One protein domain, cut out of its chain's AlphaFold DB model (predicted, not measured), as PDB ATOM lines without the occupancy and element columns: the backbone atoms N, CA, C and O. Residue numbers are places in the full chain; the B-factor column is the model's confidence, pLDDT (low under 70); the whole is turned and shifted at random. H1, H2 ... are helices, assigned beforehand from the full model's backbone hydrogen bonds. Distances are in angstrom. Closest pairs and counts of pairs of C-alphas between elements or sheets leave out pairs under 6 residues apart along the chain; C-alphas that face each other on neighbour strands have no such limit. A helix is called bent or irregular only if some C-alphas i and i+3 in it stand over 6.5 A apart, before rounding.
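This is residues 26 to 61 and 81 to 219 of the 401 residues of an uncharacterized protein of Hydatigena taeniaeformis (UniProt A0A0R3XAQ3). A loose, rod-like bundle of five helices runs up and down, each against the one before: H6 packs on H1 and H2, H4 on H1's first half, and H5 folds against H6 as a hairpin. Residues 51 to 61 and 81 to 88 stick out. The printed part has 175 residues, six helices H1 to H6, no named strand: all helix, radius of gyration of the C-alphas 20.1 A, spans 70 by 30 by 27 A.

H1, residues 26 to 58, touches H6, residues 187 to 219, the same way at 24 degrees, a shallow tilt; closest C-alphas His 43 and Leu 205, 5.9 A. H2, residues 81 to 120, touches H6 at Cys 114 and Ala 195, closest C-alphas, 6.4 A. H4, residues 136 to 158, is irregular, C-alphas 137 and 140 being 7.7 A apart. H3, residues 130 to 133, is close but not clearly touching H4. H5, residues 167 to 181, and H6 form a hairpin; closest C-alphas Ala 175 and Ser 193, 4.9 A. O i to N i+4 pairs are within hydrogen-bond range throughout H1, H5, H6; 34 of 36 in H2, 17 of 19 in H4; H3 is too short.

H1 begins at C-alpha 26 (16.234, -59.019, 26.306) and spans 47.9 A, H2 57.9 A, H4 34.0 A; H6, 47.5 A, ends at C-alpha 219 (45.544, -24.323, 28.165).

Residues 62 to 80 are not printed, a 19.6 A gap between C-alphas 61 and 81. Of the links printed whole, none is long. pLDDT is under 70 in 40 residues, among them 155 to 168.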
ATOM      1  N   SER A  26      16.839 -60.144  25.582       87.00
ATOM      2  CA  SER A  26      16.234 -59.019  26.306       87.00
ATOM      3  C   SER A  26      17.210 -58.363  27.290       87.00
ATOM      4  O   SER A  26      17.346 -57.133  27.312       87.00
ATOM      5  N   LYS A  27      17.953 -59.170  28.063       90.25
ATOM      6  CA  LYS A  27      19.007 -58.679  28.968       90.25
ATOM      7  C   LYS A  27      20.090 -57.936  28.196       90.25
ATOM      8  O   LYS A  27      20.450 -56.823  28.574       90.25
ATOM      9  N   TRP A  28      20.542 -58.507  27.081       90.94
ATOM     10  CA  TRP A  28      21.558 -57.891  26.235       90.94
ATOM     11  C   TRP A  28      21.087 -56.563  25.627       90.94
ATOM     12  O   TRP A  28      21.809 -55.571  25.682       90.94
ATOM     13  N   CYS A  29      19.851 -56.496  25.119       87.25
ATOM     14  CA  CYS A  29      19.275 -55.261  24.577       87.25
ATOM     15  C   CYS A  29      19.137 -54.166  25.643       87.25
ATOM     16  O   CYS A  29      19.384 -52.991  25.367       87.25
ATOM     17  N   THR A  30      18.758 -54.546  26.867       89.25
ATOM     18  CA  THR A  30      18.643 -53.614  27.998       89.25
ATOM     19  C   THR A  30      20.007 -53.040  28.374       89.25
ATOM     20  O   THR A  30      20.141 -51.826  28.535       89.25
ATOM     21  N   TRP A  31      21.028 -53.896  28.457       93.88
ATOM     22  CA  TRP A  31      22.405 -53.472  28.699       93.88
ATOM     23  C   TRP A  31      22.922 -52.551  27.588       93.88
ATOM     24  O   TRP A  31      23.434 -51.471  27.878       93.88
ATOM     25  N   LEU A  32      22.727 -52.928  26.321       89.81
ATOM     26  CA  LEU A  32      23.129 -52.130  25.163       89.81
ATOM     27  C   LEU A  32      22.550 -50.713  25.248       89.81
ATOM     28  O   LEU A  32      23.273 -49.733  25.081       89.81
ATOM     29  N   HIS A  33      21.251 -50.606  25.529       87.94
ATOM     30  CA  HIS A  33      20.574 -49.320  25.631       87.94
ATOM     31  C   HIS A  33      21.137 -48.452  26.761       87.94
ATOM     32  O   HIS A  33      21.385 -47.261  26.557       87.94
ATOM     33  N   HIS A  34      21.379 -49.042  27.933       91.12
ATOM     34  CA  HIS A  34      21.982 -48.325  29.051       91.12
ATOM     35  C   HIS A  34      23.379 -47.803  28.693       91.12
ATOM     36  O   HIS A  34      23.664 -46.623  28.896       91.12
ATOM     37  N   THR A  35      24.212 -48.647  28.083       91.00
ATOM     38  CA  THR A  35      25.570 -48.274  27.674       91.00
ATOM     39  C   THR A  35      25.574 -47.155  26.635       91.00
ATOM     40  O   THR A  35      26.337 -46.205  26.767       91.00
ATOM     41  N   LEU A  36      24.705 -47.211  25.623       87.94
ATOM     42  CA  LEU A  36      24.608 -46.156  24.604       87.94
ATOM     43  C   LEU A  36      24.114 -44.827  25.178       87.94
ATOM     44  O   LEU A  36      24.636 -43.767  24.829       87.94
ATOM     45  N   THR A  37      23.149 -44.885  26.097       88.94
ATOM     46  CA  THR A  37      22.657 -43.697  26.809       88.94
ATOM     47  C   THR A  37      23.784 -43.062  27.620       88.94
ATOM     48  O   THR A  37      23.974 -41.847  27.578       88.94
ATOM     49  N   TRP A  38      24.572 -43.886  28.316       93.75
ATOM     50  CA  TRP A  38      25.749 -43.427  29.044       93.75
ATOM     51  C   TRP A  38      26.791 -42.810  28.099       93.75
ATOM     52  O   TRP A  38      27.195 -41.678  28.338       93.75
ATOM     53  N   ILE A  39      27.138 -43.467  26.981       89.88
ATOM     54  CA  ILE A  39      28.079 -42.922  25.983       89.88
ATOM     55  C   ILE A  39      27.627 -41.540  25.496       89.88
ATOM     56  O   ILE A  39      28.431 -40.612  25.434       89.88
ATOM     57  N   THR A  40      26.341 -41.397  25.172       86.94
ATOM     58  CA  THR A  40      25.758 -40.137  24.692       86.94
ATOM     59  C   THR A  40      25.827 -39.049  25.764       86.94
ATOM     60  O   THR A  40      26.259 -37.931  25.490       86.94
ATOM     61  N   SER A  41      25.478 -39.382  27.008       89.44
ATOM     62  CA  SER A  41      25.589 -38.470  28.151       89.44
ATOM     63  C   SER A  41      27.036 -38.012  28.381       89.44
ATOM     64  O   SER A  41      27.303 -36.813  28.457       89.44
ATOM     65  N   SER A  42      27.994 -38.944  28.403       89.75
ATOM     66  CA  SER A  42      29.421 -38.642  28.565       89.75
ATOM     67  C   SER A  42      29.962 -37.778  27.428       89.75
ATOM     68  O   SER A  42      30.735 -36.852  27.670       89.75
ATOM     69  N   HIS A  43      29.530 -38.032  26.192       88.12
ATOM     70  CA  HIS A  43      29.882 -37.194  25.051       88.12
ATOM     71  C   HIS A  43      29.342 -35.766  25.216       88.12
ATOM     72  O   HIS A  43      30.081 -34.800  25.028       88.12
ATOM     73  N   ASN A  44      28.087 -35.618  25.644       87.25
ATOM     74  CA  ASN A  44      27.471 -34.312  25.880       87.25
ATOM     75  C   ASN A  44      28.165 -33.524  26.994       87.25
ATOM     76  O   ASN A  44      28.282 -32.306  26.873       87.25
ATOM     77  N   ILE A  45      28.667 -34.190  28.040       86.19
ATOM     78  CA  ILE A  45      29.481 -33.546  29.084       86.19
ATOM     79  C   ILE A  45      30.748 -32.937  28.468       86.19
ATOM     80  O   ILE A  45      31.038 -31.768  28.713       86.19
ATOM     81  N   ILE A  46      31.465 -33.690  27.626       86.31
ATOM     82  CA  ILE A  46      32.693 -33.217  26.967       86.31
ATOM     83  C   ILE A  46      32.394 -32.034  26.036       86.31
ATOM     84  O   ILE A  46      33.056 -31.002  26.120       86.31
ATOM     85  N   VAL A  47      31.370 -32.152  25.184       85.31
ATOM     86  CA  VAL A  47      30.991 -31.087  24.239       85.31
ATOM     87  C   VAL A  47      30.504 -29.830  24.966       85.31
ATOM     88  O   VAL A  47      30.843 -28.716  24.569       85.31
ATOM     89  N   SER A  48      29.729 -29.985  26.042       84.50
ATOM     90  CA  SER A  48      29.233 -28.848  26.828       84.50
ATOM     91  C   SER A  48      30.371 -28.118  27.539       84.50
ATOM     92  O   SER A  48      30.382 -26.889  27.540       84.50
ATOM     93  N   ALA A  49      31.347 -28.857  28.083       82.62
ATOM     94  CA  ALA A  49      32.544 -28.276  28.687       82.62
ATOM     95  C   ALA A  49      33.340 -27.453  27.661       82.62
ATOM     96  O   ALA A  49      33.648 -26.291  27.913       82.62
ATOM     97  N   GLN A  50      33.553 -28.006  26.464       80.25
ATOM     98  CA  GLN A  50      34.233 -27.309  25.372       80.25
ATOM     99  C   GLN A  50      33.484 -26.045  24.916       80.25
ATOM    100  O   GLN A  50      34.093 -25.015  24.635       80.25
ATOM    101  N   LYS A  51      32.148 -26.095  24.848       78.75
ATOM    102  CA  LYS A  51      31.338 -24.934  24.458       78.75
ATOM    103  C   LYS A  51      31.392 -23.816  25.498       78.75
ATOM    104  O   LYS A  51      31.488 -22.654  25.115       78.75
ATOM    105  N   HIS A  52      31.313 -24.161  26.782       73.31
ATOM    106  CA  HIS A  52      31.401 -23.190  27.870       73.31
ATOM    107  C   HIS A  52      32.751 -22.467  27.858       73.31
ATOM    108  O   HIS A  52      32.800 -21.250  27.983       73.31
ATOM    109  N   GLU A  53      33.834 -23.207  27.616       69.38
ATOM    110  CA  GLU A  53      35.174 -22.641  27.470       69.38
ATOM    111  C   GLU A  53      35.254 -21.628  26.312       69.38
ATOM    112  O   GLU A  53      35.697 -20.498  26.506       69.38
ATOM    113  N   ASN A  54      34.754 -21.988  25.124       65.25
ATOM    114  CA  ASN A  54      34.763 -21.090  23.964       65.25
ATOM    115  C   ASN A  54      33.940 -19.813  24.201       65.25
ATOM    116  O   ASN A  54      34.352 -18.731  23.792       65.25
ATOM    117  N   GLN A  55      32.790 -19.927  24.875       61.66
ATOM    118  CA  GLN A  55      31.939 -18.779  25.195       61.66
ATOM    119  C   GLN A  55      32.600 -17.827  26.199       61.66
ATOM    120  O   GLN A  55      32.503 -16.613  26.034       61.66
ATOM    121  N   GLU A  56      33.303 -18.349  27.207       57.62
ATOM    122  CA  GLU A  56      34.067 -17.517  28.143       57.62
ATOM    123  C   GLU A  56      35.236 -16.805  27.440       57.62
ATOM    124  O   GLU A  56      35.478 -15.627  27.702       57.62
ATOM    125  N   ILE A  57      35.910 -17.464  26.490       53.81
ATOM    126  CA  ILE A  57      37.006 -16.863  25.712       53.81
ATOM    127  C   ILE A  57      36.498 -15.752  24.769       53.81
ATOM    128  O   ILE A  57      37.106 -14.682  24.710       53.81
ATOM    129  N   GLU A  58      35.386 -15.964  24.053       44.22
ATOM    130  CA  GLU A  58      34.838 -14.996  23.081       44.22
ATOM    131  C   GLU A  58      34.305 -13.709  23.730       44.22
ATOM    132  O   GLU A  58      34.471 -12.624  23.177       44.22
ATOM    133  N   VAL A  59      33.719 -13.786  24.929       49.53
ATOM    134  CA  VAL A  59      33.212 -12.595  25.642       49.53
ATOM    135  C   VAL A  59      34.339 -11.610  26.006       49.53
ATOM    136  O   VAL A  59      34.081 -10.430  26.229       49.53
ATOM    137  N   HIS A  60      35.601 -12.052  26.003       46.81
ATOM    138  CA  HIS A  60      36.745 -11.269  26.479       46.81
ATOM    139  C   HIS A  60      37.658 -10.749  25.353       46.81
ATOM    140  O   HIS A  60      38.664 -10.093  25.630       46.81
ATOM    141  N   SER A  61      37.307 -10.973  24.077       41.91
ATOM    142  CA  SER A  61      38.040 -10.391  22.938       41.91
ATOM    143  C   SER A  61      37.779  -8.894  22.712       41.91
ATOM    144  O   SER A  61      38.459  -8.289  21.887       41.91
ATOM    145  N   PHE A  81      41.281 -13.709  43.317       52.53
ATOM    146  CA  PHE A  81      40.953 -14.028  41.930       52.53
ATOM    147  C   PHE A  81      41.791 -15.192  41.361       52.53
ATOM    148  O   PHE A  81      41.268 -16.093  40.711       52.53
ATOM    149  N   GLU A  82      43.077 -15.240  41.714       58.25
ATOM    150  CA  GLU A  82      43.984 -16.346  41.391       58.25
ATOM    151  C   GLU A  82      43.575 -17.671  42.066       58.25
ATOM    152  O   GLU A  82      43.696 -18.746  41.479       58.25
ATOM    153  N   GLY A  83      43.042 -17.619  43.290       60.06
ATOM    154  CA  GLY A  83      42.479 -18.774  43.990       60.06
ATOM    155  C   GLY A  83      41.205 -19.314  43.334       60.06
ATOM    156  O   GLY A  83      41.043 -20.530  43.247       60.06
ATOM    157  N   LEU A  84      40.339 -18.435  42.822       55.69
ATOM    158  CA  LEU A  84      39.110 -18.804  42.107       55.69
ATOM    159  C   LEU A  84      39.405 -19.503  40.772       55.69
ATOM    160  O   LEU A  84      38.871 -20.585  40.523       55.69
ATOM    161  N   VAL A  85      40.321 -18.950  39.968       64.06
ATOM    162  CA  VAL A  85      40.742 -19.545  38.686       64.06
ATOM    163  C   VAL A  85      41.400 -20.911  38.900       64.06
ATOM    164  O   VAL A  85      41.027 -21.889  38.252       64.06
ATOM    165  N   ASN A  86      42.326 -21.023  39.859       67.88
ATOM    166  CA  ASN A  86      42.983 -22.300  40.162       67.88
ATOM    167  C   ASN A  86      41.990 -23.354  40.678       67.88
ATOM    168  O   ASN A  86      42.078 -24.526  40.304       67.88
ATOM    169  N   PHE A  87      41.033 -22.957  41.521       69.94
ATOM    170  CA  PHE A  87      40.023 -23.868  42.057       69.94
ATOM    171  C   PHE A  87      39.082 -24.386  40.965       69.94
ATOM    172  O   PHE A  87      38.838 -25.594  40.877       69.94
ATOM    173  N   GLY A  88      38.587 -23.489  40.109       72.56
ATOM    174  CA  GLY A  88      37.778 -23.850  38.955       72.56
ATOM    175  C   GLY A  88      38.525 -24.804  38.022       72.56
ATOM    176  O   GLY A  88      38.018 -25.881  37.694       72.56
ATOM    177  N   TRP A  89      39.757 -24.452  37.646       75.75
ATOM    178  CA  TRP A  89      40.598 -25.256  36.758       75.75
ATOM    179  C   TRP A  89      40.837 -26.667  37.301       75.75
ATOM    180  O   TRP A  89      40.657 -27.664  36.600       75.75
ATOM    181  N   MET A  90      41.164 -26.777  38.589       77.81
ATOM    182  CA  MET A  90      41.407 -28.068  39.226       77.81
ATOM    183  C   MET A  90      40.131 -28.913  39.329       77.81
ATOM    184  O   MET A  90      40.188 -30.134  39.162       77.81
ATOM    185  N   ARG A  91      38.965 -28.287  39.540       81.69
ATOM    186  CA  ARG A  91      37.665 -28.971  39.467       81.69
ATOM    187  C   ARG A  91      37.417 -29.535  38.065       81.69
ATOM    188  O   ARG A  91      37.052 -30.706  37.968       81.69
ATOM    189  N   LEU A  92      37.658 -28.753  37.012       81.19
ATOM    190  CA  LEU A  92      37.497 -29.193  35.623       81.19
ATOM    191  C   LEU A  92      38.417 -30.382  35.300       81.19
ATOM    192  O   LEU A  92      37.946 -31.411  34.815       81.19
ATOM    193  N   MET A  93      39.709 -30.300  35.642       81.50
ATOM    194  CA  MET A  93      40.651 -31.413  35.433       81.50
ATOM    195  C   MET A  93      40.204 -32.692  36.149       81.50
ATOM    196  O   MET A  93      40.256 -33.782  35.576       81.50
ATOM    197  N   ASN A  94      39.737 -32.570  37.395       85.06
ATOM    198  CA  ASN A  94      39.267 -33.712  38.176       85.06
ATOM    199  C   ASN A  94      38.006 -34.346  37.575       85.06
ATOM    200  O   ASN A  94      37.928 -35.572  37.503       85.06
ATOM    201  N   GLN A  95      37.053 -33.540  37.099       84.56
ATOM    202  CA  GLN A  95      35.860 -34.039  36.405       84.56
ATOM    203  C   GLN A  95      36.236 -34.811  35.136       84.56
ATOM    204  O   GLN A  95      35.754 -35.920  34.916       84.56
ATOM    205  N   HIS A  96      37.153 -34.280  34.327       84.88
ATOM    206  CA  HIS A  96      37.597 -34.957  33.108       84.88
ATOM    207  C   HIS A  96      38.356 -36.252  33.384       84.88
ATOM    208  O   HIS A  96      38.172 -37.233  32.660       84.88
ATOM    209  N   LYS A  97      39.160 -36.284  34.448       88.12
ATOM    210  CA  LYS A  97      39.805 -37.510  34.917       88.12
ATOM    211  C   LYS A  97      38.778 -38.555  35.361       88.12
ATOM    212  O   LYS A  97      38.904 -39.711  34.976       88.12
ATOM    213  N   GLN A  98      37.747 -38.155  36.104       90.06
ATOM    214  CA  GLN A  98      36.678 -39.066  36.514       90.06
ATOM    215  C   GLN A  98      35.974 -39.687  35.298       90.06
ATOM    216  O   GLN A  98      35.805 -40.902  35.243       90.06
ATOM    217  N   VAL A  99      35.632 -38.877  34.288       88.19
ATOM    218  CA  VAL A  99      35.030 -39.377  33.038       88.19
ATOM    219  C   VAL A  99      35.938 -40.407  32.356       88.19
ATOM    220  O   VAL A  99      35.452 -41.404  31.829       88.19
ATOM    221  N   TRP A 100      37.259 -40.214  32.384       92.56
ATOM    222  CA  TRP A 100      38.202 -41.190  31.832       92.56
ATOM    223  C   TRP A 100      38.232 -42.510  32.598       92.56
ATOM    224  O   TRP A 100      38.251 -43.578  31.983       92.56
ATOM    225  N   ASP A 101      38.226 -42.443  33.927       91.00
ATOM    226  CA  ASP A 101      38.197 -43.636  34.770       91.00
ATOM    227  C   ASP A 101      36.909 -44.444  34.506       91.00
ATOM    228  O   ASP A 101      36.958 -45.668  34.356       91.00
ATOM    229  N   GLU A 102      35.772 -43.759  34.331       93.25
ATOM    230  CA  GLU A 102      34.500 -44.370  33.929       93.25
ATOM    231  C   GLU A 102      34.567 -44.992  32.522       93.25
ATOM    232  O   GLU A 102      34.117 -46.123  32.326       93.25
ATOM    233  N   ILE A 103      35.187 -44.311  31.549       90.25
ATOM    234  CA  ILE A 103      35.438 -44.851  30.201       90.25
ATOM    235  C   ILE A 103      36.264 -46.139  30.263       90.25
ATOM    236  O   ILE A 103      35.908 -47.126  29.616       90.25
ATOM    237  N   CYS A 104      37.336 -46.162  31.055       89.00
ATOM    238  CA  CYS A 104      38.185 -47.343  31.205       89.00
ATOM    239  C   CYS A 104      37.432 -48.510  31.859       89.00
ATOM    240  O   CYS A 104      37.570 -49.653  31.424       89.00
ATOM    241  N   ALA A 105      36.606 -48.238  32.874       90.25
ATOM    242  CA  ALA A 105      35.761 -49.256  33.495       90.25
ATOM    243  C   ALA A 105      34.715 -49.811  32.508       90.25
ATOM    244  O   ALA A 105      34.467 -51.020  32.466       90.25
ATOM    245  N   CYS A 106      34.136 -48.943  31.675       92.31
ATOM    246  CA  CYS A 106      33.151 -49.324  30.670       92.31
ATOM    247  C   CYS A 106      33.754 -50.203  29.561       92.31
ATOM    248  O   CYS A 106      33.098 -51.137  29.109       92.31
ATOM    249  N   GLU A 107      35.018 -49.989  29.179       91.19
ATOM    250  CA  GLU A 107      35.716 -50.792  28.159       91.19
ATOM    251  C   GLU A 107      35.692 -52.294  28.476       91.19
ATOM    252  O   GLU A 107      35.347 -53.112  27.622       91.19
ATOM    253  N   VAL A 108      35.985 -52.652  29.729       88.62
ATOM    254  CA  VAL A 108      35.973 -54.048  30.194       88.62
ATOM    255  C   VAL A 108      34.560 -54.635  30.133       88.62
ATOM    256  O   VAL A 108      34.371 -55.775  29.704       88.62
ATOM    257  N   SER A 109      33.553 -53.846  30.523       91.81
ATOM    258  CA  SER A 109      32.142 -54.252  30.476       91.81
ATOM    259  C   SER A 109      31.662 -54.479  29.042       91.81
ATOM    260  O   SER A 109      31.034 -55.502  28.760       91.81
ATOM    261  N   ILE A 110      32.008 -53.571  28.123       89.25
ATOM    262  CA  ILE A 110      31.681 -53.675  26.696       89.25
ATOM    263  C   ILE A 110      32.303 -54.931  26.101       89.25
ATOM    264  O   ILE A 110      31.609 -55.689  25.427       89.25
ATOM    265  N   GLN A 111      33.578 -55.193  26.392       88.44
ATOM    266  CA  GLN A 111      34.243 -56.394  25.901       88.44
ATOM    267  C   GLN A 111      33.528 -57.669  26.377       88.44
ATOM    268  O   GLN A 111      33.188 -58.512  25.546       88.44
ATOM    269  N   SER A 112      33.234 -57.780  27.680       88.88
ATOM    270  CA  SER A 112      32.532 -58.944  28.246       88.88
ATOM    271  C   SER A 112      31.178 -59.177  27.575       88.88
ATOM    272  O   SER A 112      30.882 -60.284  27.135       88.88
ATOM    273  N   HIS A 113      30.366 -58.130  27.412       88.69
ATOM    274  CA  HIS A 113      29.024 -58.263  26.836       88.69
ATOM    275  C   HIS A 113      29.031 -58.480  25.315       88.69
ATOM    276  O   HIS A 113      28.092 -59.065  24.767       88.69
ATOM    277  N   CYS A 114      30.074 -58.043  24.604       86.38
ATOM    278  CA  CYS A 114      30.280 -58.404  23.202       86.38
ATOM    279  C   CYS A 114      30.674 -59.884  23.052       86.38
ATOM    280  O   CYS A 114      30.204 -60.550  22.125       86.38
ATOM    281  N   GLU A 115      31.491 -60.419  23.963       85.56
ATOM    282  CA  GLU A 115      31.835 -61.847  24.014       85.56
ATOM    283  C   GLU A 115      30.612 -62.699  24.383       85.56
ATOM    284  O   GLU A 115      30.302 -63.668  23.688       85.56
ATOM    285  N   GLU A 116      29.851 -62.296  25.403       84.25
ATOM    286  CA  GLU A 116      28.577 -62.925  25.762       84.25
ATOM    287  C   GLU A 116      27.599 -62.896  24.585       84.25
ATOM    288  O   GLU A 116      27.069 -63.938  24.199       84.25
ATOM    289  N   GLY A 117      27.436 -61.737  23.937       81.69
ATOM    290  CA  GLY A 117      26.586 -61.593  22.759       81.69
ATOM    291  C   GLY A 117      27.004 -62.514  21.614       81.69
ATOM    292  O   GLY A 117      26.165 -63.147  20.982       81.69
ATOM    293  N   THR A 118      28.309 -62.675  21.403       79.50
ATOM    294  CA  THR A 118      28.887 -63.616  20.437       79.50
ATOM    295  C   THR A 118      28.556 -65.068  20.758       79.50
ATOM    296  O   THR A 118      28.222 -65.844  19.860       79.50
ATOM    297  N   THR A 119      28.635 -65.458  22.029       81.75
ATOM    298  CA  THR A 119      28.252 -66.813  22.436       81.75
ATOM    299  C   THR A 119      26.746 -67.048  22.315       81.75
ATOM    300  O   THR A 119      26.347 -68.121  21.862       81.75
ATOM    301  N   ALA A 120      25.937 -66.028  22.618       76.44
ATOM    302  CA  ALA A 120      24.479 -66.047  22.535       76.44
ATOM    303  C   ALA A 120      23.949 -66.024  21.090       76.44
ATOM    304  O   ALA A 120      22.882 -66.565  20.832       76.44
ATOM    305  N   ILE A 121      24.714 -65.489  20.128       70.88
ATOM    306  CA  ILE A 121      24.377 -65.474  18.691       70.88
ATOM    307  C   ILE A 121      24.114 -66.884  18.124       70.88
ATOM    308  O   ILE A 121      23.438 -67.012  17.104       70.88
ATOM    309  N   ASN A 122      24.580 -67.949  18.785       70.31
ATOM    310  CA  ASN A 122      24.238 -69.333  18.441       70.31
ATOM    311  C   ASN A 122      22.844 -69.743  18.959       70.31
ATOM    312  O   ASN A 122      22.693 -70.832  19.517       70.31
ATOM    313  N   PHE A 123      21.834 -68.887  18.789       70.12
ATOM    314  CA  PHE A 123      20.453 -69.199  19.150       70.12
ATOM    315  C   PHE A 123      20.007 -70.493  18.462       70.12
ATOM    316  O   PHE A 123      20.223 -70.695  17.261       70.12
ATOM    317  N   HIS A 124      19.396 -71.404  19.218       59.34
ATOM    318  CA  HIS A 124      19.042 -72.724  18.703       59.34
ATOM    319  C   HIS A 124      17.760 -72.657  17.855       59.34
ATOM    320  O   HIS A 124      16.656 -72.973  18.295       59.34
ATOM    321  N   GLY A 125      17.929 -72.290  16.584       63.06
ATOM    322  CA  GLY A 125      17.048 -72.652  15.471       63.06
ATOM    323  C   GLY A 125      15.807 -71.783  15.273       63.06
ATOM    324  O   GLY A 125      15.642 -71.245  14.191       63.06
ATOM    325  N   VAL A 126      14.929 -71.620  16.267       64.81
ATOM    326  CA  VAL A 126      13.581 -71.050  16.009       64.81
ATOM    327  C   VAL A 126      13.577 -69.524  15.894       64.81
ATOM    328  O   VAL A 126      12.772 -68.965  15.160       64.81
ATOM    329  N   LEU A 127      14.484 -68.832  16.587       69.38
ATOM    330  CA  LEU A 127      14.626 -67.374  16.462       69.38
ATOM    331  C   LEU A 127      15.342 -66.952  15.167       69.38
ATOM    332  O   LEU A 127      15.305 -65.785  14.786       69.38
ATOM    333  N   GLU A 128      15.989 -67.903  14.494       78.56
ATOM    334  CA  GLU A 128      16.779 -67.683  13.279       78.56
ATOM    335  C   GLU A 128      16.097 -68.243  12.019       78.56
ATOM    336  O   GLU A 128      16.618 -68.078  10.914       78.56
ATOM    337  N   THR A 129      14.937 -68.897  12.161       74.31
ATOM    338  CA  THR A 129      14.116 -69.373  11.041       74.31
ATOM    339  C   THR A 129      13.133 -68.307  10.579       74.31
ATOM    340  O   THR A 129      12.790 -67.376  11.306       74.31
ATOM    341  N   ASP A 130      12.618 -68.467   9.363       66.56
ATOM    342  CA  ASP A 130      11.618 -67.549   8.809       66.56
ATOM    343  C   ASP A 130      10.288 -67.593   9.598       66.56
ATOM    344  O   ASP A 130       9.555 -66.603   9.644       66.56
ATOM    345  N   ASP A 131      10.032 -68.683  10.334       66.69
ATOM    346  CA  ASP A 131       8.889 -68.840  11.248       66.69
ATOM    347  C   ASP A 131       8.915 -67.875  12.443       66.69
ATOM    348  O   ASP A 131       7.863 -67.564  13.010       66.69
ATOM    349  N   PHE A 132      10.089 -67.330  12.796       67.06
ATOM    350  CA  PHE A 132      10.231 -66.291  13.825       67.06
ATOM    351  C   PHE A 132       9.310 -65.090  13.562       67.06
ATOM    352  O   PHE A 132       8.954 -64.344  14.470       67.06
ATOM    353  N   THR A 133       8.912 -64.888  12.310       62.31
ATOM    354  CA  THR A 133       8.358 -63.622  11.817       62.31
ATOM    355  C   THR A 133       6.862 -63.700  11.592       62.31
ATOM    356  O   THR A 133       6.167 -62.687  11.599       62.31
ATOM    357  N   THR A 134       6.363 -64.924  11.469       64.38
ATOM    358  CA  THR A 134       4.956 -65.260  11.293       64.38
ATOM    359  C   THR A 134       4.315 -65.715  12.604       64.38
ATOM    360  O   THR A 134       3.103 -65.582  12.774       64.38
ATOM    361  N   MET A 135       5.103 -66.206  13.569       70.38
ATOM    362  CA  MET A 135       4.586 -66.624  14.870       70.38
ATOM    363  C   MET A 135       4.251 -65.432  15.778       70.38
ATOM    364  O   MET A 135       5.127 -64.699  16.238       70.38
ATOM    365  N   SER A 136       2.972 -65.315  16.156       70.25
ATOM    366  CA  SER A 136       2.488 -64.309  17.119       70.25
ATOM    367  C   SER A 136       3.197 -64.367  18.477       70.25
ATOM    368  O   SER A 136       3.251 -63.371  19.192       70.25
ATOM    369  N   THR A 137       3.782 -65.518  18.821       66.50
ATOM    370  CA  THR A 137       4.520 -65.737  20.072       66.50
ATOM    371  C   THR A 137       5.755 -64.838  20.207       66.50
ATOM    372  O   THR A 137       6.187 -64.586  21.326       66.50
ATOM    373  N   PHE A 138       6.297 -64.306  19.105       70.69
ATOM    374  CA  PHE A 138       7.480 -63.435  19.123       70.69
ATOM    375  C   PHE A 138       7.180 -61.955  18.914       70.69
ATOM    376  O   PHE A 138       8.106 -61.156  18.777       70.69
ATOM    377  N   PHE A 139       5.904 -61.571  18.892       78.44
ATOM    378  CA  PHE A 139       5.497 -60.192  18.640       78.44
ATOM    379  C   PHE A 139       6.202 -59.189  19.569       78.44
ATOM    380  O   PHE A 139       6.686 -58.153  19.114       78.44
ATOM    381  N   ASP A 140       6.343 -59.530  20.852       75.81
ATOM    382  CA  ASP A 140       7.011 -58.671  21.833       75.81
ATOM    383  C   ASP A 140       8.520 -58.542  21.586       75.81
ATOM    384  O   ASP A 140       9.080 -57.461  21.772       75.81
ATOM    385  N   ILE A 141       9.177 -59.605  21.103       76.25
ATOM    386  CA  ILE A 141      10.605 -59.580  20.751       76.25
ATOM    387  C   ILE A 141      10.822 -58.701  19.518       76.25
ATOM    388  O   ILE A 141      11.692 -57.836  19.533       76.25
ATOM    389  N   HIS A 142       9.995 -58.850  18.479       77.94
ATOM    390  CA  HIS A 142      10.048 -57.985  17.293       77.94
ATOM    391  C   HIS A 142       9.836 -56.518  17.646       77.94
ATOM    392  O   HIS A 142      10.575 -55.650  17.182       77.94
ATOM    393  N   LYS A 143       8.854 -56.231  18.506       82.81
ATOM    394  CA  LYS A 143       8.582 -54.874  18.985       82.81
ATOM    395  C   LYS A 143       9.757 -54.309  19.785       82.81
ATOM    396  O   LYS A 143      10.079 -53.131  19.630       82.81
ATOM    397  N   MET A 144      10.392 -55.129  20.621       82.81
ATOM    398  CA  MET A 144      11.580 -54.751  21.387       82.81
ATOM    399  C   MET A 144      12.761 -54.438  20.460       82.81
ATOM    400  O   MET A 144      13.310 -53.344  20.557       82.81
ATOM    401  N   LEU A 145      13.071 -55.317  19.501       82.75
ATOM    402  CA  LEU A 145      14.126 -55.096  18.506       82.75
ATOM    403  C   LEU A 145      13.867 -53.836  17.674       82.75
ATOM    404  O   LEU A 145      14.752 -52.996  17.538       82.75
ATOM    405  N   ALA A 146      12.643 -53.652  17.173       83.31
ATOM    406  CA  ALA A 146      12.268 -52.462  16.415       83.31
ATOM    407  C   ALA A 146      12.423 -51.176  17.243       83.31
ATOM    408  O   ALA A 146      12.918 -50.172  16.733       83.31
ATOM    409  N   LYS A 147      12.052 -51.206  18.532       84.44
ATOM    410  CA  LYS A 147      12.258 -50.078  19.450       84.44
ATOM    411  C   LYS A 147      13.748 -49.796  19.663       84.44
ATOM    412  O   LYS A 147      14.141 -48.635  19.634       84.44
ATOM    413  N   SER A 148      14.570 -50.830  19.840       80.06
ATOM    414  CA  SER A 148      16.023 -50.685  19.980       80.06
ATOM    415  C   SER A 148      16.669 -50.112  18.718       80.06
ATOM    416  O   SER A 148      17.522 -49.236  18.828       80.06
ATOM    417  N   VAL A 149      16.236 -50.538  17.527       82.38
ATOM    418  CA  VAL A 149      16.699 -49.971  16.248       82.38
ATOM    419  C   VAL A 149      16.281 -48.507  16.105       82.38
ATOM    420  O   VAL A 149      17.107 -47.677  15.738       82.38
ATOM    421  N   ALA A 150      15.033 -48.164  16.431       82.81
ATOM    422  CA  ALA A 150      14.559 -46.782  16.373       82.81
ATOM    423  C   ALA A 150      15.310 -45.864  17.354       82.81
ATOM    424  O   ALA A 150      15.611 -44.722  17.015       82.81
ATOM    425  N   GLN A 151      15.648 -46.362  18.546       76.88
ATOM    426  CA  GLN A 151      16.443 -45.608  19.516       76.88
ATOM    427  C   GLN A 151      17.876 -45.399  19.026       76.88
ATOM    428  O   GLN A 151      18.351 -44.271  19.023       76.88
ATOM    429  N   LEU A 152      18.526 -46.465  18.541       75.94
ATOM    430  CA  LEU A 152      19.837 -46.372  17.898       75.94
ATOM    431  C   LEU A 152      19.820 -45.314  16.790       75.94
ATOM    432  O   LEU A 152      20.718 -44.488  16.714       75.94
ATOM    433  N   GLN A 153      18.772 -45.301  15.965       76.75
ATOM    434  CA  GLN A 153      18.598 -44.313  14.906       76.75
ATOM    435  C   GLN A 153      18.461 -42.878  15.437       76.75
ATOM    436  O   GLN A 153      19.034 -41.967  14.844       76.75
ATOM    437  N   ALA A 154      17.725 -42.662  16.528       77.56
ATOM    438  CA  ALA A 154      17.594 -41.340  17.138       77.56
ATOM    439  C   ALA A 154      18.945 -40.829  17.664       77.56
ATOM    440  O   ALA A 154      19.357 -39.725  17.310       77.56
ATOM    441  N   ASP A 155      19.667 -41.669  18.411       66.50
ATOM    442  CA  ASP A 155      20.973 -41.334  18.996       66.50
ATOM    443  C   ASP A 155      22.035 -41.066  17.903       66.50
ATOM    444  O   ASP A 155      22.947 -40.257  18.071       66.50
ATOM    445  N   LEU A 156      21.900 -41.721  16.745       63.66
ATOM    446  CA  LEU A 156      22.775 -41.570  15.577       63.66
ATOM    447  C   LEU A 156      22.530 -40.283  14.779       63.66
ATOM    448  O   LEU A 156      23.481 -39.701  14.256       63.66
ATOM    449  N   CYS A 157      21.271 -39.869  14.638       62.91
ATOM    450  CA  CYS A 157      20.896 -38.698  13.843       62.91
ATOM    451  C   CYS A 157      21.216 -37.373  14.552       62.91
ATOM    452  O   CYS A 157      21.491 -36.387  13.872       62.91
ATOM    453  N   ASP A 158      21.211 -37.350  15.888       57.25
ATOM    454  CA  ASP A 158      21.491 -36.143  16.682       57.25
ATOM    455  C   ASP A 158      23.000 -35.840  16.779       57.25
ATOM    456  O   ASP A 158      23.425 -34.693  16.897       57.25
ATOM    457  N   GLY A 159      23.844 -36.869  16.631       55.09
ATOM    458  CA  GLY A 159      25.302 -36.765  16.743       55.09
ATOM    459  C   GLY A 159      26.028 -36.135  15.551       55.09
ATOM    460  O   GLY A 159      27.255 -36.119  15.565       55.09
ATOM    461  N   GLY A 160      25.307 -35.648  14.533       47.97
ATOM    462  CA  GLY A 160      25.880 -35.059  13.325       47.97
ATOM    463  C   GLY A 160      26.760 -36.047  12.554       47.97
ATOM    464  O   GLY A 160      27.931 -36.238  12.863       47.97
ATOM    465  N   LEU A 161      26.227 -36.640  11.484       44.44
ATOM    466  CA  LEU A 161      27.054 -37.227  10.426       44.44
ATOM    467  C   LEU A 161      27.837 -36.089   9.751       44.44
ATOM    468  O   LEU A 161      27.474 -35.617   8.676       44.44
ATOM    469  N   THR A 162      28.890 -35.589  10.395       42.06
ATOM    470  CA  THR A 162      29.890 -34.800   9.691       42.06
ATOM    471  C   THR A 162      30.480 -35.722   8.630       42.06
ATOM    472  O   THR A 162      30.761 -36.893   8.890       42.06
ATOM    473  N   ASN A 163      30.580 -35.222   7.399       43.28
ATOM    474  CA  ASN A 163      31.092 -35.924   6.219       43.28
ATOM    475  C   ASN A 163      32.596 -36.268   6.342       43.28
ATOM    476  O   ASN A 163      33.370 -36.035   5.418       43.28
ATOM    477  N   GLU A 164      33.047 -36.797   7.478       45.88
ATOM    478  CA  GLU A 164      34.373 -37.378   7.616       45.88
ATOM    479  C   GLU A 164      34.359 -38.740   6.908       45.88
ATOM    480  O   GLU A 164      33.854 -39.741   7.424       45.88
ATOM    481  N   GLY A 165      34.868 -38.753   5.673       52.56
ATOM    482  CA  GLY A 165      35.036 -39.939   4.829       52.56
ATOM    483  C   GLY A 165      36.098 -40.895   5.373       52.56
ATOM    484  O   GLY A 165      37.166 -41.033   4.786       52.56
ATOM    485  N   GLY A 166      35.813 -41.521   6.514       63.59
ATOM    486  CA  GLY A 166      36.690 -42.475   7.184       63.59
ATOM    487  C   GLY A 166      36.018 -43.818   7.461       63.59
ATOM    488  O   GLY A 166      34.797 -43.921   7.563       63.59
ATOM    489  N   VAL A 167      36.840 -44.844   7.684       59.25
ATOM    490  CA  VAL A 167      36.428 -46.246   7.901       59.25
ATOM    491  C   VAL A 167      35.378 -46.404   9.011       59.25
ATOM    492  O   VAL A 167      34.471 -47.222   8.896       59.25
ATOM    493  N   ALA A 168      35.442 -45.602  10.081       63.16
ATOM    494  CA  ALA A 168      34.439 -45.628  11.149       63.16
ATOM    495  C   ALA A 168      33.046 -45.162  10.676       63.16
ATOM    496  O   ALA A 168      32.038 -45.673  11.159       63.16
ATOM    497  N   SER A 169      32.989 -44.216   9.733       72.00
ATOM    498  CA  SER A 169      31.753 -43.754   9.088       72.00
ATOM    499  C   SER A 169      31.183 -44.836   8.165       72.00
ATOM    500  O   SER A 169      29.987 -45.119   8.209       72.00
ATOM    501  N   ASP A 170      32.047 -45.536   7.424       71.88
ATOM    502  CA  ASP A 170      31.639 -46.640   6.549       71.88
ATOM    503  C   ASP A 170      31.121 -47.850   7.335       71.88
ATOM    504  O   ASP A 170      30.079 -48.406   6.989       71.88
ATOM    505  N   VAL A 171      31.792 -48.236   8.427       73.69
ATOM    506  CA  VAL A 171      31.339 -49.320   9.320       73.69
ATOM    507  C   VAL A 171      30.017 -48.955   9.986       73.69
ATOM    508  O   VAL A 171      29.111 -49.784  10.035       73.69
ATOM    509  N   GLN A 172      29.876 -47.716  10.465       77.19
ATOM    510  CA  GLN A 172      28.626 -47.222  11.040       77.19
ATOM    511  C   GLN A 172      27.491 -47.272  10.012       77.19
ATOM    512  O   GLN A 172      26.419 -47.798  10.308       77.19
ATOM    513  N   LYS A 173      27.737 -46.783   8.791       80.00
ATOM    514  CA  LYS A 173      26.765 -46.797   7.696       80.00
ATOM    515  C   LYS A 173      26.385 -48.224   7.309       80.00
ATOM    516  O   LYS A 173      25.201 -48.519   7.236       80.00
ATOM    517  N   ALA A 174      27.355 -49.122   7.146       78.81
ATOM    518  CA  ALA A 174      27.112 -50.524   6.816       78.81
ATOM    519  C   ALA A 174      26.323 -51.256   7.915       78.81
ATOM    520  O   ALA A 174      25.352 -51.948   7.614       78.81
ATOM    521  N   ALA A 175      26.692 -51.074   9.188       80.31
ATOM    522  CA  ALA A 175      25.974 -51.659  10.323       80.31
ATOM    523  C   ALA A 175      24.545 -51.105  10.448       80.31
ATOM    524  O   ALA A 175      23.622 -51.836  10.802       80.31
ATOM    525  N   PHE A 176      24.341 -49.832  10.113       81.56
ATOM    526  CA  PHE A 176      23.022 -49.213  10.107       81.56
ATOM    527  C   PHE A 176      22.149 -49.703   8.946       81.56
ATOM    528  O   PHE A 176      21.026 -50.148   9.167       81.56
ATOM    529  N   THR A 177      22.680 -49.708   7.722       81.88
ATOM    530  CA  THR A 177      22.044 -50.298   6.534       81.88
ATOM    531  C   THR A 177      21.611 -51.736   6.819       81.88
ATOM    532  O   THR A 177      20.457 -52.099   6.610       81.88
ATOM    533  N   SER A 178      22.506 -52.518   7.419       82.38
ATOM    534  CA  SER A 178      22.259 -53.874   7.905       82.38
ATOM    535  C   SER A 178      21.057 -53.952   8.872       82.38
ATOM    536  O   SER A 178      20.157 -54.770   8.680       82.38
ATOM    537  N   LEU A 179      20.963 -53.066   9.868       82.44
ATOM    538  CA  LEU A 179      19.834 -53.031  10.813       82.44
ATOM    539  C   LEU A 179      18.497 -52.607  10.185       82.44
ATOM    540  O   LEU A 179      17.444 -53.043  10.652       82.44
ATOM    541  N   CYS A 180      18.523 -51.749   9.164       78.31
ATOM    542  CA  CYS A 180      17.317 -51.149   8.591       78.31
ATOM    543  C   CYS A 180      16.751 -51.909   7.382       78.31
ATOM    544  O   CYS A 180      15.528 -51.948   7.205       78.31
ATOM    545  N   GLU A 181      17.609 -52.494   6.544       77.06
ATOM    546  CA  GLU A 181      17.214 -53.115   5.271       77.06
ATOM    547  C   GLU A 181      16.856 -54.597   5.416       77.06
ATOM    548  O   GLU A 181      15.992 -55.096   4.691       77.06
ATOM    549  N   VAL A 182      17.455 -55.305   6.380       70.62
ATOM    550  CA  VAL A 182      17.180 -56.729   6.594       70.62
ATOM    551  C   VAL A 182      15.857 -56.895   7.339       70.62
ATOM    552  O   VAL A 182      15.786 -56.838   8.567       70.62
ATOM    553  N   LYS A 183      14.786 -57.113   6.573       75.38
ATOM    554  CA  LYS A 183      13.485 -57.554   7.081       75.38
ATOM    555  C   LYS A 183      13.236 -58.988   6.623       75.38
ATOM    556  O   LYS A 183      13.256 -59.234   5.419       75.38
ATOM    557  N   PRO A 184      12.945 -59.917   7.537       71.50
ATOM    558  CA  PRO A 184      12.815 -59.742   8.982       71.50
ATOM    559  C   PRO A 184      14.160 -59.650   9.720       71.50
ATOM    560  O   PRO A 184      15.108 -60.363   9.393       71.50
ATOM    561  N   LEU A 185      14.228 -58.804  10.753       80.62
ATOM    562  CA  LEU A 185      15.454 -58.603  11.522       80.62
ATOM    563  C   LEU A 185      15.676 -59.773  12.486       80.62
ATOM    564  O   LEU A 185      14.990 -59.900  13.500       80.62
ATOM    565  N   ARG A 186      16.643 -60.630  12.161       83.75
ATOM    566  CA  ARG A 186      17.014 -61.770  13.006       83.75
ATOM    567  C   ARG A 186      17.798 -61.309  14.242       83.75
ATOM    568  O   ARG A 186      18.632 -60.404  14.111       83.75
ATOM    569  N   PRO A 187      17.607 -61.931  15.420       86.12
ATOM    570  CA  PRO A 187      18.346 -61.581  16.632       86.12
ATOM    571  C   PRO A 187      19.865 -61.638  16.473       86.12
ATOM    572  O   PRO A 187      20.546 -60.694  16.870       86.12
ATOM    573  N   SER A 188      20.405 -62.677  15.827       84.94
ATOM    574  CA  SER A 188      21.848 -62.790  15.575       84.94
ATOM    575  C   SER A 188      22.401 -61.604  14.779       84.94
ATOM    576  O   SER A 188      23.481 -61.082  15.070       84.94
ATOM    577  N   HIS A 189      21.648 -61.157  13.776       83.56
ATOM    578  CA  HIS A 189      22.011 -60.058  12.898       83.56
ATOM    579  C   HIS A 189      21.944 -58.708  13.612       83.56
ATOM    580  O   HIS A 189      22.863 -57.889  13.495       83.56
ATOM    581  N   PHE A 190      20.882 -58.510  14.398       86.75
ATOM    582  CA  PHE A 190      20.735 -57.352  15.267       86.75
ATOM    583  C   PHE A 190      21.906 -57.250  16.243       86.75
ATOM    584  O   PHE A 190      22.568 -56.219  16.273       86.75
ATOM    585  N   MET A 191      22.220 -58.320  16.982       86.81
ATOM    586  CA  MET A 191      23.285 -58.303  17.990       86.81
ATOM    587  C   MET A 191      24.652 -57.982  17.385       86.81
ATOM    588  O   MET A 191      25.381 -57.160  17.935       86.81
ATOM    589  N   LYS A 192      24.989 -58.561  16.223       85.44
ATOM    590  CA  LYS A 192      26.242 -58.252  15.510       85.44
ATOM    591  C   LYS A 192      26.320 -56.782  15.108       85.44
ATOM    592  O   LYS A 192      27.317 -56.120  15.383       85.44
ATOM    593  N   SER A 193      25.267 -56.276  14.469       85.50
ATOM    594  CA  SER A 193      25.249 -54.904  13.954       85.50
ATOM    595  C   SER A 193      25.221 -53.878  15.091       85.50
ATOM    596  O   SER A 193      25.942 -52.885  15.052       85.50
ATOM    597  N   ALA A 194      24.454 -54.146  16.147       87.12
ATOM    598  CA  ALA A 194      24.383 -53.296  17.325       87.12
ATOM    599  C   ALA A 194      25.687 -53.311  18.145       87.12
ATOM    600  O   ALA A 194      26.114 -52.256  18.608       87.12
ATOM    601  N   ALA A 195      26.370 -54.456  18.266       87.75
ATOM    602  CA  ALA A 195      27.700 -54.520  18.876       87.75
ATOM    603  C   ALA A 195      28.732 -53.710  18.074       87.75
ATOM    604  O   ALA A 195      29.520 -52.970  18.659       87.75
ATOM    605  N   ALA A 196      28.702 -53.795  16.738       85.56
ATOM    606  CA  ALA A 196      29.577 -52.996  15.882       85.56
ATOM    607  C   ALA A 196      29.341 -51.488  16.074       85.56
ATOM    608  O   ALA A 196      30.299 -50.736  16.250       85.56
ATOM    609  N   LEU A 197      28.076 -51.050  16.106       84.38
ATOM    610  CA  LEU A 197      27.731 -49.653  16.386       84.38
ATOM    611  C   LEU A 197      28.212 -49.214  17.770       84.38
ATOM    612  O   LEU A 197      28.852 -48.170  17.883       84.38
ATOM    613  N   LEU A 198      27.962 -50.017  18.806       87.44
ATOM    614  CA  LEU A 198      28.404 -49.723  20.168       87.44
ATOM    615  C   LEU A 198      29.916 -49.477  20.230       87.44
ATOM    616  O   LEU A 198      30.354 -48.487  20.812       87.44
ATOM    617  N   ILE A 199      30.703 -50.347  19.594       86.12
ATOM    618  CA  ILE A 199      32.162 -50.223  19.536       86.12
ATOM    619  C   ILE A 199      32.563 -48.912  18.848       86.12
ATOM    620  O   ILE A 199      33.382 -48.166  19.386       86.12
ATOM    621  N   VAL A 200      31.968 -48.590  17.694       83.44
ATOM    622  CA  VAL A 200      32.254 -47.335  16.977       83.44
ATOM    623  C   VAL A 200      31.960 -46.116  17.855       83.44
ATOM    624  O   VAL A 200      32.803 -45.225  17.970       83.44
ATOM    625  N   HIS A 201      30.799 -46.076  18.512       83.69
ATOM    626  CA  HIS A 201      30.422 -44.973  19.397       83.69
ATOM    627  C   HIS A 201      31.343 -44.849  20.611       83.69
ATOM    628  O   HIS A 201      31.756 -43.743  20.963       83.69
ATOM    629  N   PHE A 202      31.720 -45.972  21.215       87.81
ATOM    630  CA  PHE A 202      32.633 -45.986  22.347       87.81
ATOM    631  C   PHE A 202      34.019 -45.432  21.977       87.81
ATOM    632  O   PHE A 202      34.574 -44.598  22.695       87.81
ATOM    633  N   TYR A 203      34.567 -45.811  20.818       85.62
ATOM    634  CA  TYR A 203      35.847 -45.262  20.364       85.62
ATOM    635  C   TYR A 203      35.760 -43.786  19.972       85.62
ATOM    636  O   TYR A 203      36.702 -43.039  20.238       85.62
ATOM    637  N   ARG A 204      34.633 -43.329  19.414       85.12
ATOM    638  CA  ARG A 204      34.402 -41.895  19.186       85.12
ATOM    639  C   ARG A 204      34.430 -41.104  20.489       85.12
ATOM    640  O   ARG A 204      35.102 -40.079  20.542       85.12
ATOM    641  N   LEU A 205      33.793 -41.612  21.546       87.56
ATOM    642  CA  LEU A 205      33.863 -41.011  22.878       87.56
ATOM    643  C   LEU A 205      35.310 -40.946  23.394       87.56
ATOM    644  O   LEU A 205      35.748 -39.884  23.833       87.56
ATOM    645  N   LYS A 206      36.081 -42.040  23.283       86.88
ATOM    646  CA  LYS A 206      37.506 -42.063  23.677       86.88
ATOM    647  C   LYS A 206      38.331 -41.017  22.925       86.88
ATOM    648  O   LYS A 206      39.152 -40.333  23.532       86.88
ATOM    649  N   VAL A 207      38.114 -40.879  21.616       82.44
ATOM    650  CA  VAL A 207      38.809 -39.886  20.786       82.44
ATOM    651  C   VAL A 207      38.406 -38.463  21.169       82.44
ATOM    652  O   VAL A 207      39.286 -37.618  21.325       82.44
ATOM    653  N   ALA A 208      37.111 -38.195  21.349       83.50
ATOM    654  CA  ALA A 208      36.609 -36.886  21.766       83.50
ATOM    655  C   ALA A 208      37.198 -36.471  23.121       83.50
ATOM    656  O   ALA A 208      37.744 -35.376  23.246       83.50
ATOM    657  N   TRP A 209      37.185 -37.383  24.100       90.69
ATOM    658  CA  TRP A 209      37.803 -37.153  25.402       90.69
ATOM    659  C   TRP A 209      39.297 -36.846  25.272       90.69
ATOM    660  O   TRP A 209      39.771 -35.867  25.838       90.69
ATOM    661  N   TRP A 210      40.039 -37.639  24.491       87.00
ATOM    662  CA  TRP A 210      41.483 -37.452  24.335       87.00
ATOM    663  C   TRP A 210      41.833 -36.113  23.680       87.00
ATOM    664  O   TRP A 210      42.764 -35.437  24.120       87.00
ATOM    665  N   ARG A 211      41.081 -35.713  22.645       84.31
ATOM    666  CA  ARG A 211      41.249 -34.410  21.981       84.31
ATOM    667  C   ARG A 211      41.034 -33.271  22.970       84.31
ATOM    668  O   ARG A 211      41.868 -32.376  23.054       84.31
ATOM    669  N   TYR A 212      39.957 -33.344  23.745       84.69
ATOM    670  CA  TYR A 212      39.655 -32.317  24.729       84.69
ATOM    671  C   TYR A 212      40.674 -32.292  25.876       84.69
ATOM    672  O   TYR A 212      41.148 -31.230  26.254       84.69
ATOM    673  N   TRP A 213      41.118 -33.449  26.370       86.62
ATOM    674  CA  TRP A 213      42.186 -33.519  27.370       86.62
ATOM    675  C   TRP A 213      43.486 -32.873  26.877       86.62
ATOM    676  O   TRP A 213      44.145 -32.134  27.604       86.62
ATOM    677  N   ARG A 214      43.851 -33.109  25.615       82.00
ATOM    678  CA  ARG A 214      45.042 -32.502  25.011       82.00
ATOM    679  C   ARG A 214      44.952 -30.986  24.926       82.00
ATOM    680  O   ARG A 214      45.967 -30.325  25.146       82.00
ATOM    681  N   HIS A 215      43.766 -30.481  24.612       79.06
ATOM    682  CA  HIS A 215      43.443 -29.060  24.615       79.06
ATOM    683  C   HIS A 215      43.553 -28.465  26.024       79.06
ATOM    684  O   HIS A 215      44.274 -27.491  26.224       79.06
ATOM    685  N   LEU A 216      42.970 -29.129  27.025       80.00
ATOM    686  CA  LEU A 216      43.103 -28.755  28.433       80.00
ATOM    687  C   LEU A 216      44.567 -28.707  28.899       80.00
ATOM    688  O   LEU A 216      44.970 -27.751  29.551       80.00
ATOM    689  N   GLU A 217      45.397 -29.687  28.537       78.56
ATOM    690  CA  GLU A 217      46.828 -29.662  28.873       78.56
ATOM    691  C   GLU A 217      47.546 -28.446  28.258       78.56
ATOM    692  O   GLU A 217      48.393 -27.839  28.914       78.56
ATOM    693  N   ALA A 218      47.196 -28.064  27.024       74.44
ATOM    694  CA  ALA A 218      47.770 -26.890  26.363       74.44
ATOM    695  C   ALA A 218      47.335 -25.579  27.040       74.44
ATOM    696  O   ALA A 218      48.162 -24.701  27.292       74.44
ATOM    697  N   LEU A 219      46.056 -25.463  27.401       72.25
ATOM    698  CA  LEU A 219      45.544 -24.323  28.165       72.25
ATOM    699  C   LEU A 219      46.177 -24.219  29.551       72.25
ATOM    700  O   LEU A 219      46.526 -23.118  29.967       72.25
TER     701      LEU A 219